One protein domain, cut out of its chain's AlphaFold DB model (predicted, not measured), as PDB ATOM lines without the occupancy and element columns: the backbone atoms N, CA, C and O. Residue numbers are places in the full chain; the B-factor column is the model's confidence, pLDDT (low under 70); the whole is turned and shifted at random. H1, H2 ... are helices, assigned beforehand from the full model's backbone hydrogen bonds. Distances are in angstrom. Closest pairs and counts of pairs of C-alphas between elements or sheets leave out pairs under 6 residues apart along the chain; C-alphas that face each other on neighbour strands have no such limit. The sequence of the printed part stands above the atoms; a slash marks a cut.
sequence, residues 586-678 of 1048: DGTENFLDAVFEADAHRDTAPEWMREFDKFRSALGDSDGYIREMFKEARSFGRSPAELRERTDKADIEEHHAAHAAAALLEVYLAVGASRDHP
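AT A GLANCE: This is residues 586 to 678 of the 1048 residues of the protein "DNA helicase" of Haloferax sp. MBLA0078 (UniProt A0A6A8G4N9). A long helix, H5, runs through the core, with H2, H3 and H4 packed round it and H1 to one side; residues 670 to 676 stick out. The printed part has 93 residues, 63 of them in five named helices, H1 to H5 in order, with no named strand; its class is all helix, and it is compact, with a radius of gyration of the C-alphas of 12.6 A and spans of 40 by 32 by 21 A.

IN THESE COORDINATES: Find C-alpha 587 at (2.364, -29.761, 17.815); H1 runs from there to 596. Next come H2, 607 to 619, 19.0 A; H3, 623 to 635, 18.5 A; and H4, 640 to 645. H5, 652 to 672, runs 29.6 A to (9.087, -33.615, 25.632).

HOW THE PARTS SIT: Start at the hub, H5. H2 touches it at 29 degrees, C-alphas 612 and 660 closest at 4.5 A. H3 touches its residues 657 to 665 alone, Phe 630 and Ala 661 having the closest C-alphas, 4.9 A. H4 and H5 form a hairpin. O i to N i+4 pairs are within hydrogen-bond range throughout H1, H3 and H4, 8 of 9 in H2, 16 of 17 in H5.

THE WHOLE: The printed part has no cut and no long link. pLDDT is under 70 at 586 to 587, 599 to 603 and 671 to 678.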
ATOM      1  N   ASP A 586      -0.388 -26.903  15.992       55.19
ATOM      2  CA  ASP A 586      -0.467 -28.305  15.572       55.19
ATOM      3  C   ASP A 586       0.610 -29.243  16.149       55.19
ATOM      4  O   ASP A 586       0.800 -30.330  15.628       55.19
ATOM      5  N   GLY A 587       1.316 -28.896  17.233       63.84
ATOM      6  CA  GLY A 587       2.364 -29.761  17.815       63.84
ATOM      7  C   GLY A 587       1.882 -31.174  18.180       63.84
ATOM      8  O   GLY A 587       2.499 -32.162  17.782       63.84
ATOM      9  N   THR A 588       0.740 -31.263  18.867       72.00
ATOM     10  CA  THR A 588       0.105 -32.532  19.240       72.00
ATOM     11  C   THR A 588      -0.434 -33.291  18.030       72.00
ATOM     12  O   THR A 588      -0.174 -34.482  17.899       72.00
ATOM     13  N   GLU A 589      -1.141 -32.621  17.115       75.62
ATOM     14  CA  GLU A 589      -1.693 -33.278  15.918       75.62
ATOM     15  C   GLU A 589      -0.592 -33.727  14.956       75.62
ATOM     16  O   GLU A 589      -0.623 -34.858  14.493       75.62
ATOM     17  N   ASN A 590       0.451 -32.921  14.752       71.94
ATOM     18  CA  ASN A 590       1.622 -33.302  13.963       71.94
ATOM     19  C   ASN A 590       2.360 -34.497  14.583       71.94
ATOM     20  O   ASN A 590       2.872 -35.344  13.852       71.94
ATOM     21  N   PHE A 591       2.441 -34.570  15.918       77.62
ATOM     22  CA  PHE A 591       2.986 -35.739  16.609       77.62
ATOM     23  C   PHE A 591       2.121 -36.977  16.355       77.62
ATOM     24  O   PHE A 591       2.653 -38.015  15.964       77.62
ATOM     25  N   LEU A 592       0.802 -36.862  16.538       79.75
ATOM     26  CA  LEU A 592      -0.128 -37.962  16.300       79.75
ATOM     27  C   LEU A 592      -0.069 -38.407  14.835       79.75
ATOM     28  O   LEU A 592       0.142 -39.584  14.579       79.75
ATOM     29  N   ASP A 593      -0.139 -37.502  13.866       81.56
ATOM     30  CA  ASP A 593      -0.016 -37.829  12.443       81.56
ATOM     31  C   ASP A 593       1.302 -38.545  12.139       81.56
ATOM     32  O   ASP A 593       1.290 -39.632  11.560       81.56
ATOM     33  N   ALA A 594       2.433 -38.027  12.629       77.62
ATOM     34  CA  ALA A 594       3.735 -38.656  12.426       77.62
ATOM     35  C   ALA A 594       3.817 -40.077  13.010       77.62
ATOM     36  O   ALA A 594       4.445 -40.946  12.405       77.62
ATOM     37  N   VAL A 595       3.205 -40.327  14.172       79.94
ATOM     38  CA  VAL A 595       3.194 -41.658  14.798       79.94
ATOM     39  C   VAL A 595       2.206 -42.598  14.109       79.94
ATOM     40  O   VAL A 595       2.537 -43.756  13.868       79.94
ATOM     41  N   PHE A 596       1.013 -42.119  13.755       82.06
ATOM     42  CA  PHE A 596      -0.016 -42.934  13.109       82.06
ATOM     43  C   PHE A 596       0.340 -43.296  11.657       82.06
ATOM     44  O   PHE A 596      -0.100 -44.352  11.195       82.06
ATOM     45  N   GLU A 597       1.144 -42.471  10.973       79.88
ATOM     46  CA  GLU A 597       1.715 -42.732   9.642       79.88
ATOM     47  C   GLU A 597       3.007 -43.574   9.674       79.88
ATOM     48  O   GLU A 597       3.440 -44.089   8.637       79.88
ATOM     49  N   ALA A 598       3.652 -43.723  10.836       71.25
ATOM     50  CA  ALA A 598       4.897 -44.473  10.957       71.25
ATOM     51  C   ALA A 598       4.664 -45.988  10.806       71.25
ATOM     52  O   ALA A 598       3.864 -46.596  11.510       71.25
ATOM     53  N   ASP A 599       5.416 -46.624   9.902       60.59
ATOM     54  CA  ASP A 599       5.299 -48.060   9.635       60.59
ATOM     55  C   ASP A 599       5.975 -48.907  10.734       60.59
ATOM     56  O   ASP A 599       7.205 -48.947  10.871       60.59
ATOM     57  N   ALA A 600       5.135 -49.604  11.493       59.34
ATOM     58  CA  ALA A 600       5.432 -50.518  12.591       59.34
ATOM     59  C   ALA A 600       6.255 -51.765  12.223       59.34
ATOM     60  O   ALA A 600       6.838 -52.423  13.090       59.34
ATOM     61  N   HIS A 601       6.295 -52.151  10.944       58.53
ATOM     62  CA  HIS A 601       6.718 -53.492  10.521       58.53
ATOM     63  C   HIS A 601       8.241 -53.743  10.491       58.53
ATOM     64  O   HIS A 601       8.741 -54.513   9.666       58.53
ATOM     65  N   ARG A 602       9.016 -53.142  11.402       59.22
ATOM     66  CA  ARG A 602      10.463 -53.387  11.527       59.22
ATOM     67  C   ARG A 602      10.776 -54.144  12.816       59.22
ATOM     68  O   ARG A 602      10.442 -53.680  13.898       59.22
ATOM     69  N   ASP A 603      11.578 -55.209  12.726       63.84
ATOM     70  CA  ASP A 603      12.131 -55.970  13.872       63.84
ATOM     71  C   ASP A 603      12.960 -55.120  14.873       63.84
ATOM     72  O   ASP A 603      13.466 -55.624  15.874       63.84
ATOM     73  N   THR A 604      13.129 -53.824  14.597       70.88
ATOM     74  CA  THR A 604      13.880 -52.834  15.387       70.88
ATOM     75  C   THR A 604      12.980 -51.792  16.064       70.88
ATOM     76  O   THR A 604      13.502 -50.838  16.639       70.88
ATOM     77  N   ALA A 605      11.651 -51.951  16.005       73.19
ATOM     78  CA  ALA A 605      10.705 -51.021  16.613       73.19
ATOM     79  C   ALA A 605      10.887 -50.936  18.149       73.19
ATOM     80  O   ALA A 605      11.020 -51.977  18.813       73.19
ATOM     81  N   PRO A 606      10.882 -49.721  18.733       81.31
ATOM     82  CA  PRO A 606      10.893 -49.523  20.181       81.31
ATOM     83  C   PRO A 606       9.750 -50.258  20.896       81.31
ATOM     84  O   PRO A 606       8.745 -50.629  20.292       81.31
ATOM     85  N   GLU A 607       9.898 -50.485  22.203       84.62
ATOM     86  CA  GLU A 607       8.890 -51.188  23.013       84.62
ATOM     87  C   GLU A 607       7.523 -50.494  23.006       84.62
ATOM     88  O   GLU A 607       6.530 -51.159  22.721       84.62
ATOM     89  N   TRP A 608       7.490 -49.171  23.181       84.69
ATOM     90  CA  TRP A 608       6.259 -48.377  23.125       84.69
ATOM     91  C   TRP A 608       5.508 -48.532  21.794       84.69
ATOM     92  O   TRP A 608       4.288 -48.605  21.784       84.69
ATOM     93  N   MET A 609       6.228 -48.623  20.667       84.56
ATOM     94  CA  MET A 609       5.619 -48.693  19.334       84.56
ATOM     95  C   MET A 609       4.981 -50.065  19.144       84.56
ATOM     96  O   MET A 609       3.834 -50.170  18.733       84.56
ATOM     97  N   ARG A 610       5.674 -51.120  19.591       85.12
ATOM     98  CA  ARG A 610       5.117 -52.478  19.623       85.12
ATOM     99  C   ARG A 610       3.899 -52.589  20.541       85.12
ATOM    100  O   ARG A 610       2.986 -53.347  20.222       85.12
ATOM    101  N   GLU A 611       3.885 -51.882  21.672       86.75
ATOM    102  CA  GLU A 611       2.713 -51.805  22.553       86.75
ATOM    103  C   GLU A 611       1.554 -51.065  21.868       86.75
ATOM    104  O   GLU A 611       0.458 -51.619  21.773       86.75
ATOM    105  N   PHE A 612       1.813 -49.874  21.324       89.06
ATOM    106  CA  PHE A 612       0.846 -49.072  20.579       89.06
ATOM    107  C   PHE A 612       0.217 -49.868  19.432       89.06
ATOM    108  O   PHE A 612      -1.002 -50.004  19.384       89.06
ATOM    109  N   ASP A 613       1.026 -50.493  18.574       86.88
ATOM    110  CA  ASP A 613       0.541 -51.280  17.439       86.88
ATOM    111  C   ASP A 613      -0.260 -52.503  17.877       86.88
ATOM    112  O   ASP A 613      -1.262 -52.845  17.248       86.88
ATOM    113  N   LYS A 614       0.157 -53.168  18.965       88.50
ATOM    114  CA  LYS A 614      -0.558 -54.321  19.524       88.50
ATOM    115  C   LYS A 614      -1.981 -53.938  19.925       88.50
ATOM    116  O   LYS A 614      -2.908 -54.684  19.613       88.50
ATOM    117  N   PHE A 615      -2.150 -52.821  20.630       88.62
ATOM    118  CA  PHE A 615      -3.459 -52.385  21.117       88.62
ATOM    119  C   PHE A 615      -4.285 -51.682  20.032       88.62
ATOM    120  O   PHE A 615      -5.464 -51.992  19.887       88.62
ATOM    121  N   ARG A 616      -3.665 -50.849  19.186       88.31
ATOM    122  CA  ARG A 616      -4.307 -50.235  18.013       88.31
ATOM    123  C   ARG A 616      -4.852 -51.284  17.045       88.31
ATOM    124  O   ARG A 616      -6.019 -51.229  16.675       88.31
ATOM    125  N   SER A 617      -4.054 -52.295  16.690       85.00
ATOM    126  CA  SER A 617      -4.491 -53.357  15.764       85.00
ATOM    127  C   SER A 617      -5.677 -54.163  16.302       85.00
ATOM    128  O   SER A 617      -6.433 -54.741  15.524       85.00
ATOM    129  N   ALA A 618      -5.839 -54.221  17.626       83.88
ATOM    130  CA  ALA A 618      -6.953 -54.902  18.268       83.88
ATOM    131  C   ALA A 618      -8.260 -54.083  18.250       83.88
ATOM    132  O   ALA A 618      -9.315 -54.664  18.491       83.88
ATOM    133  N   LEU A 619      -8.199 -52.780  17.947       81.00
ATOM    134  CA  LEU A 619      -9.350 -51.874  17.832       81.00
ATOM    135  C   LEU A 619      -9.893 -51.733  16.401       81.00
ATOM    136  O   LEU A 619     -11.015 -51.269  16.221       81.00
ATOM    137  N   GLY A 620      -9.134 -52.139  15.379       76.00
ATOM    138  CA  GLY A 620      -9.531 -51.939  13.983       76.00
ATOM    139  C   GLY A 620      -9.369 -50.481  13.532       76.00
ATOM    140  O   GLY A 620      -8.348 -49.866  13.820       76.00
ATOM    141  N   ASP A 621     -10.350 -49.943  12.800       70.50
ATOM    142  CA  ASP A 621     -10.325 -48.584  12.223       70.50
ATOM    143  C   ASP A 621     -10.904 -47.539  13.198       70.50
ATOM    144  O   ASP A 621     -11.888 -46.858  12.914       70.50
ATOM    145  N   SER A 622     -10.313 -47.470  14.394       79.94
ATOM    146  CA  SER A 622     -10.765 -46.615  15.506       79.94
ATOM    147  C   SER A 622      -9.676 -45.641  15.959       79.94
ATOM    148  O   SER A 622      -9.601 -45.263  17.127       79.94
ATOM    149  N   ASP A 623      -8.816 -45.211  15.034       84.62
ATOM    150  CA  ASP A 623      -7.714 -44.284  15.315       84.62
ATOM    151  C   ASP A 623      -8.195 -42.981  15.960       84.62
ATOM    152  O   ASP A 623      -7.554 -42.471  16.878       84.62
ATOM    153  N   GLY A 624      -9.353 -42.473  15.524       83.50
ATOM    154  CA  GLY A 624      -9.974 -41.284  16.108       83.50
ATOM    155  C   GLY A 624     -10.233 -41.435  17.607       83.50
ATOM    156  O   GLY A 624     -10.003 -40.503  18.365       83.50
ATOM    157  N   TYR A 625     -10.614 -42.628  18.060       85.00
ATOM    158  CA  TYR A 625     -10.892 -42.877  19.469       85.00
ATOM    159  C   TYR A 625      -9.626 -42.877  20.333       85.00
ATOM    160  O   TYR A 625      -9.612 -42.296  21.415       85.00
ATOM    161  N   ILE A 626      -8.530 -43.452  19.827       88.38
ATOM    162  CA  ILE A 626      -7.222 -43.402  20.498       88.38
ATOM    163  C   ILE A 626      -6.707 -41.958  20.561       88.38
ATOM    164  O   ILE A 626      -6.153 -41.547  21.580       88.38
ATOM    165  N   ARG A 627      -6.896 -41.182  19.483       88.31
ATOM    166  CA  ARG A 627      -6.517 -39.762  19.437       88.31
ATOM    167  C   ARG A 627      -7.272 -38.946  20.478       88.31
ATOM    168  O   ARG A 627      -6.634 -38.196  21.207       88.31
ATOM    169  N   GLU A 628      -8.588 -39.116  20.574       85.94
ATOM    170  CA  GLU A 628      -9.388 -38.422  21.588       85.94
ATOM    171  C   GLU A 628      -8.992 -38.857  23.005       85.94
ATOM    172  O   GLU A 628      -8.685 -38.000  23.827       85.94
ATOM    173  N   MET A 629      -8.828 -40.159  23.275       88.62
ATOM    174  CA  MET A 629      -8.322 -40.646  24.571       88.62
ATOM    175  C   MET A 629      -6.983 -40.002  24.956       88.62
ATOM    176  O   MET A 629      -6.791 -39.592  26.099       88.62
ATOM    177  N   PHE A 630      -6.049 -39.893  24.010       88.62
ATOM    178  CA  PHE A 630      -4.760 -39.245  24.236       88.62
ATOM    179  C   PHE A 630      -4.910 -37.747  24.553       88.62
ATOM    180  O   PHE A 630      -4.261 -37.252  25.477       88.62
ATOM    181  N   LYS A 631      -5.751 -37.019  23.807       83.94
ATOM    182  CA  LYS A 631      -5.982 -35.578  24.015       83.94
ATOM    183  C   LYS A 631      -6.646 -35.292  25.354       83.94
ATOM    184  O   LYS A 631      -6.210 -34.386  26.062       83.94
ATOM    185  N   GLU A 632      -7.651 -36.081  25.719       83.62
ATOM    186  CA  GLU A 632      -8.312 -35.984  27.019       83.62
ATOM    187  C   GLU A 632      -7.315 -36.282  28.141       83.62
ATOM    188  O   GLU A 632      -7.183 -35.511  29.088       83.62
ATOM    189  N   ALA A 633      -6.502 -37.332  27.995       85.88
ATOM    190  CA  ALA A 633      -5.490 -37.679  28.987       85.88
ATOM    191  C   ALA A 633      -4.474 -36.549  29.198       85.88
ATOM    192  O   ALA A 633      -4.092 -36.260  30.333       85.88
ATOM    193  N   ARG A 634      -4.056 -35.888  28.108       82.25
ATOM    194  CA  ARG A 634      -3.212 -34.691  28.169       82.25
ATOM    195  C   ARG A 634      -3.927 -33.564  28.903       82.25
ATOM    196  O   ARG A 634      -3.376 -33.093  29.896       82.25
ATOM    197  N   SER A 635      -5.141 -33.212  28.496       77.62
ATOM    198  CA  SER A 635      -5.919 -32.110  29.079       77.62
ATOM    199  C   SER A 635      -6.126 -32.294  30.590       77.62
ATOM    200  O   SER A 635      -5.843 -31.391  31.373       77.62
ATOM    201  N   PHE A 636      -6.474 -33.510  31.024       78.69
ATOM    202  CA  PHE A 636      -6.706 -33.857  32.432       78.69
ATOM    203  C   PHE A 636      -5.448 -34.212  33.239       78.69
ATOM    204  O   PHE A 636      -5.558 -34.539  34.419       78.69
ATOM    205  N   GLY A 637      -4.252 -34.172  32.646       79.88
ATOM    206  CA  GLY A 637      -3.013 -34.397  33.399       79.88
ATOM    207  C   GLY A 637      -2.742 -35.844  33.780       79.88
ATOM    208  O   GLY A 637      -1.990 -36.098  34.715       79.88
ATOM    209  N   ARG A 638      -3.321 -36.805  33.056       86.31
ATOM    210  CA  ARG A 638      -3.135 -38.227  33.346       86.31
ATOM    211  C   ARG A 638      -1.726 -38.680  33.018       86.31
ATOM    212  O   ARG A 638      -1.177 -38.351  31.972       86.31
ATOM    213  N   SER A 639      -1.167 -39.518  33.880       89.12
ATOM    214  CA  SER A 639       0.044 -40.268  33.582       89.12
ATOM    215  C   SER A 639      -0.265 -41.521  32.745       89.12
ATOM    216  O   SER A 639      -1.366 -42.081  32.810       89.12
ATOM    217  N   PRO A 640       0.722 -42.047  31.997       91.31
ATOM    218  CA  PRO A 640       0.576 -43.327  31.308       91.31
ATOM    219  C   PRO A 640       0.260 -44.512  32.228       91.31
ATOM    220  O   PRO A 640      -0.321 -45.499  31.783       91.31
ATOM    221  N   ALA A 641       0.670 -44.452  33.499       92.69
ATOM    222  CA  ALA A 641       0.345 -45.481  34.480       92.69
ATOM    223  C   ALA A 641      -1.145 -45.429  34.844       92.69
ATOM    224  O   ALA A 641      -1.834 -46.442  34.739       92.69
ATOM    225  N   GLU A 642      -1.660 -44.239  35.164       91.38
ATOM    226  CA  GLU A 642      -3.074 -44.045  35.504       91.38
ATOM    227  C   GLU A 642      -4.005 -44.447  34.360       91.38
ATOM    228  O   GLU A 642      -4.997 -45.130  34.604       91.38
ATOM    229  N   LEU A 643      -3.674 -44.100  33.109       90.81
ATOM    230  CA  LEU A 643      -4.469 -44.524  31.952       90.81
ATOM    231  C   LEU A 643      -4.607 -46.043  31.869       90.81
ATOM    232  O   LEU A 643      -5.693 -46.536  31.585       90.81
ATOM    233  N   ARG A 644      -3.526 -46.789  32.125       92.06
ATOM    234  CA  ARG A 644      -3.547 -48.260  32.093       92.06
ATOM    235  C   ARG A 644      -4.311 -48.855  33.276       92.06
ATOM    236  O   ARG A 644      -4.916 -49.916  33.136       92.06
ATOM    237  N   GLU A 645      -4.275 -48.196  34.432       91.62
ATOM    238  CA  GLU A 645      -4.923 -48.659  35.663       91.62
ATOM    239  C   GLU A 645      -6.431 -48.382  35.693       91.62
ATOM    240  O   GLU A 645      -7.182 -49.197  36.229       91.62
ATOM    241  N   ARG A 646      -6.891 -47.274  35.096       86.75
ATOM    242  CA  ARG A 646      -8.294 -46.820  35.159       86.75
ATOM    243  C   ARG A 646      -9.234 -47.498  34.155       86.75
ATOM    244  O   ARG A 646     -10.429 -47.217  34.163       86.75
ATOM    245  N   THR A 647      -8.733 -48.417  33.331       87.56
ATOM    246  CA  THR A 647      -9.548 -49.149  32.346       87.56
ATOM    247  C   THR A 647     -10.324 -50.307  32.965       87.56
ATOM    248  O   THR A 647      -9.756 -51.066  33.759       87.56
ATOM    249  N   ASP A 648     -11.544 -50.558  32.501       83.25
ATOM    250  CA  ASP A 648     -12.224 -51.833  32.708       83.25
ATOM    251  C   ASP A 648     -11.801 -52.843  31.629       83.25
ATOM    252  O   ASP A 648     -11.998 -52.637  30.439       83.25
ATOM    253  N   LYS A 649     -11.247 -53.989  32.038       81.94
ATOM    254  CA  LYS A 649     -10.870 -55.065  31.101       81.94
ATOM    255  C   LYS A 649     -12.077 -55.739  30.445       81.94
ATOM    256  O   LYS A 649     -11.888 -56.485  29.483       81.94
ATOM    257  N   ALA A 650     -13.277 -55.565  31.002       83.56
ATOM    258  CA  ALA A 650     -14.515 -56.028  30.393       83.56
ATOM    259  C   ALA A 650     -14.907 -55.173  29.177       83.56
ATOM    260  O   ALA A 650     -15.488 -55.716  28.235       83.56
ATOM    261  N   ASP A 651     -14.532 -53.891  29.167       85.00
ATOM    262  CA  ASP A 651     -14.654 -53.008  28.012       85.00
ATOM    263  C   ASP A 651     -13.370 -53.074  27.170       85.00
ATOM    264  O   ASP A 651     -12.351 -52.437  27.440       85.00
ATOM    265  N   ILE A 652     -13.410 -53.915  26.137       85.31
ATOM    266  CA  ILE A 652     -12.257 -54.180  25.270       85.31
ATOM    267  C   ILE A 652     -11.836 -52.916  24.505       85.31
ATOM    268  O   ILE A 652     -10.640 -52.724  24.270       85.31
ATOM    269  N   GLU A 653     -12.792 -52.068  24.115       84.62
ATOM    270  CA  GLU A 653     -12.515 -50.869  23.328       84.62
ATOM    271  C   GLU A 653     -11.860 -49.790  24.197       84.62
ATOM    272  O   GLU A 653     -10.787 -49.300  23.842       84.62
ATOM    273  N   GLU A 654     -12.433 -49.493  25.370       88.19
ATOM    274  CA  GLU A 654     -11.829 -48.620  26.390       88.19
ATOM    275  C   GLU A 654     -10.418 -49.100  26.758       88.19
ATOM    276  O   GLU A 654      -9.446 -48.338  26.695       88.19
ATOM    277  N   HIS A 655     -10.285 -50.384  27.109       89.44
ATOM    278  CA  HIS A 655      -9.033 -50.959  27.589       89.44
ATOM    279  C   HIS A 655      -7.906 -50.822  26.566       89.44
ATOM    280  O   HIS A 655      -6.806 -50.373  26.903       89.44
ATOM    281  N   HIS A 656      -8.167 -51.199  25.314       89.81
ATOM    282  CA  HIS A 656      -7.169 -51.104  24.258       89.81
ATOM    283  C   HIS A 656      -6.873 -49.649  23.879       89.81
ATOM    284  O   HIS A 656      -5.706 -49.322  23.658       89.81
ATOM    285  N   ALA A 657      -7.879 -48.767  23.846       89.56
ATOM    286  CA  ALA A 657      -7.676 -47.364  23.487       89.56
ATOM    287  C   ALA A 657      -6.822 -46.644  24.533       89.56
ATOM    288  O   ALA A 657      -5.864 -45.961  24.175       89.56
ATOM    289  N   ALA A 658      -7.089 -46.872  25.818       90.81
ATOM    290  CA  ALA A 658      -6.309 -46.304  26.910       90.81
ATOM    291  C   ALA A 658      -4.868 -46.835  26.957       90.81
ATOM    292  O   ALA A 658      -3.949 -46.058  27.197       90.81
ATOM    293  N   HIS A 659      -4.626 -48.120  26.667       92.56
ATOM    294  CA  HIS A 659      -3.257 -48.650  26.592       92.56
ATOM    295  C   HIS A 659      -2.489 -48.118  25.376       92.56
ATOM    296  O   HIS A 659      -1.311 -47.780  25.491       92.56
ATOM    297  N   ALA A 660      -3.149 -47.998  24.219       91.06
ATOM    298  CA  ALA A 660      -2.557 -47.369  23.044       91.06
ATOM    299  C   ALA A 660      -2.229 -45.889  23.319       91.06
ATOM    300  O   ALA A 660      -1.109 -45.452  23.060       91.06
ATOM    301  N   ALA A 661      -3.163 -45.140  23.910       91.88
ATOM    302  CA  ALA A 661      -2.960 -43.750  24.308       91.88
ATOM    303  C   ALA A 661      -1.854 -43.598  25.367       91.88
ATOM    304  O   ALA A 661      -1.041 -42.684  25.261       91.88
ATOM    305  N   ALA A 662      -1.754 -44.512  26.337       93.38
ATOM    306  CA  ALA A 662      -0.685 -44.517  27.335       93.38
ATOM    307  C   ALA A 662       0.699 -44.705  26.699       93.38
ATOM    308  O   ALA A 662       1.627 -43.969  27.031       93.38
ATOM    309  N   ALA A 663       0.834 -45.635  25.748       90.88
ATOM    310  CA  ALA A 663       2.083 -45.840  25.013       90.88
ATOM    311  C   ALA A 663       2.474 -44.603  24.182       90.88
ATOM    312  O   ALA A 663       3.645 -44.224  24.155       90.88
ATOM    313  N   LEU A 664       1.502 -43.936  23.545       88.75
ATOM    314  CA  LEU A 664       1.732 -42.653  22.870       88.75
ATOM    315  C   LEU A 664       2.188 -41.572  23.854       88.75
ATOM    316  O   LEU A 664       3.131 -40.834  23.569       88.75
ATOM    317  N   LEU A 665       1.538 -41.488  25.013       87.69
ATOM    318  CA  LEU A 665       1.812 -40.486  26.033       87.69
ATOM    319  C   LEU A 665       3.200 -40.647  26.655       87.69
ATOM    320  O   LEU A 665       3.881 -39.648  26.859       87.69
ATOM    321  N   GLU A 666       3.674 -41.873  26.885       87.81
ATOM    322  CA  GLU A 666       5.050 -42.117  27.345       87.81
ATOM    323  C   GLU A 666       6.090 -41.512  26.410       87.81
ATOM    324  O   GLU A 666       7.054 -40.889  26.852       87.81
ATOM    325  N   VAL A 667       5.891 -41.686  25.108       83.56
ATOM    326  CA  VAL A 667       6.813 -41.184  24.090       83.56
ATOM    327  C   VAL A 667       6.692 -39.691  23.965       83.56
ATOM    328  O   VAL A 667       7.712 -39.018  23.888       83.56
ATOM    329  N   TYR A 668       5.466 -39.179  23.969       79.81
ATOM    330  CA  TYR A 668       5.213 -37.752  23.946       79.81
ATOM    331  C   TYR A 668       5.966 -37.055  25.086       79.81
ATOM    332  O   TYR A 668       6.775 -36.166  24.843       79.81
ATOM    333  N   LEU A 669       5.818 -37.549  26.318       77.12
ATOM    334  CA  LEU A 669       6.515 -37.016  27.491       77.12
ATOM    335  C   LEU A 669       8.040 -37.218  27.415       77.12
ATOM    336  O   LEU A 669       8.805 -36.314  27.748       77.12
ATOM    337  N   ALA A 670       8.511 -38.375  26.937       75.56
ATOM    338  CA  ALA A 670       9.944 -38.658  26.811       75.56
ATOM    339  C   ALA A 670      10.637 -37.808  25.731       75.56
ATOM    340  O   ALA A 670      11.780 -37.388  25.914       75.56
ATOM    341  N   VAL A 671       9.964 -37.546  24.607       66.50
ATOM    342  CA  VAL A 671      10.439 -36.617  23.572       66.50
ATOM    343  C   VAL A 671      10.291 -35.178  24.072       66.50
ATOM    344  O   VAL A 671      11.125 -34.349  23.712       66.50
ATOM    345  N   GLY A 672       9.304 -34.891  24.932       60.31
ATOM    346  CA  GLY A 672       9.087 -33.615  25.632       60.31
ATOM    347  C   GLY A 672      10.315 -33.118  26.381       60.31
ATOM    348  O   GLY A 672      10.629 -31.935  26.350       60.31
ATOM    349  N   ALA A 673      11.092 -34.046  26.941       55.06
ATOM    350  CA  ALA A 673      12.362 -33.763  27.605       55.06
ATOM    351  C   ALA A 673      13.522 -33.408  26.644       55.06
ATOM    352  O   ALA A 673      14.636 -33.117  27.090       55.06
ATOM    353  N   SER A 674      13.313 -33.465  25.323       58.19
ATOM    354  CA  SER A 674      14.310 -33.104  24.312       58.19
ATOM    355  C   SER A 674      14.101 -31.675  23.801       58.19
ATOM    356  O   SER A 674      12.978 -31.212  23.638       58.19
ATOM    357  N   ARG A 675      15.200 -30.984  23.470       51.78
ATOM    358  CA  ARG A 675      15.198 -29.589  22.976       51.78
ATOM    359  C   ARG A 675      14.513 -29.377  21.612       51.78
ATOM    360  O   ARG A 675      14.454 -28.248  21.152       51.78
ATOM    361  N   ASP A 676      14.059 -30.440  20.947       53.03
ATOM    362  CA  ASP A 676      13.437 -30.390  19.614       53.03
ATOM    363  C   ASP A 676      11.915 -30.680  19.654       53.03
ATOM    364  O   ASP A 676      11.302 -30.904  18.605       53.03
ATOM    365  N   HIS A 677      11.292 -30.709  20.842       57.94
ATOM    366  CA  HIS A 677       9.887 -31.092  21.005       57.94
ATOM    367  C   HIS A 677       8.895 -30.029  20.481       57.94
ATOM    368  O   HIS A 677       9.069 -28.839  20.734       57.94
ATOM    369  N   PRO A 678       7.800 -30.418  19.800       53.16
ATOM    370  CA  PRO A 678       6.698 -29.507  19.495       53.16
ATOM    371  C   PRO A 678       5.966 -29.075  20.776       53.16
ATOM    372  O   PRO A 678       5.319 -29.887  21.428       53.16
TER     373      PRO A 678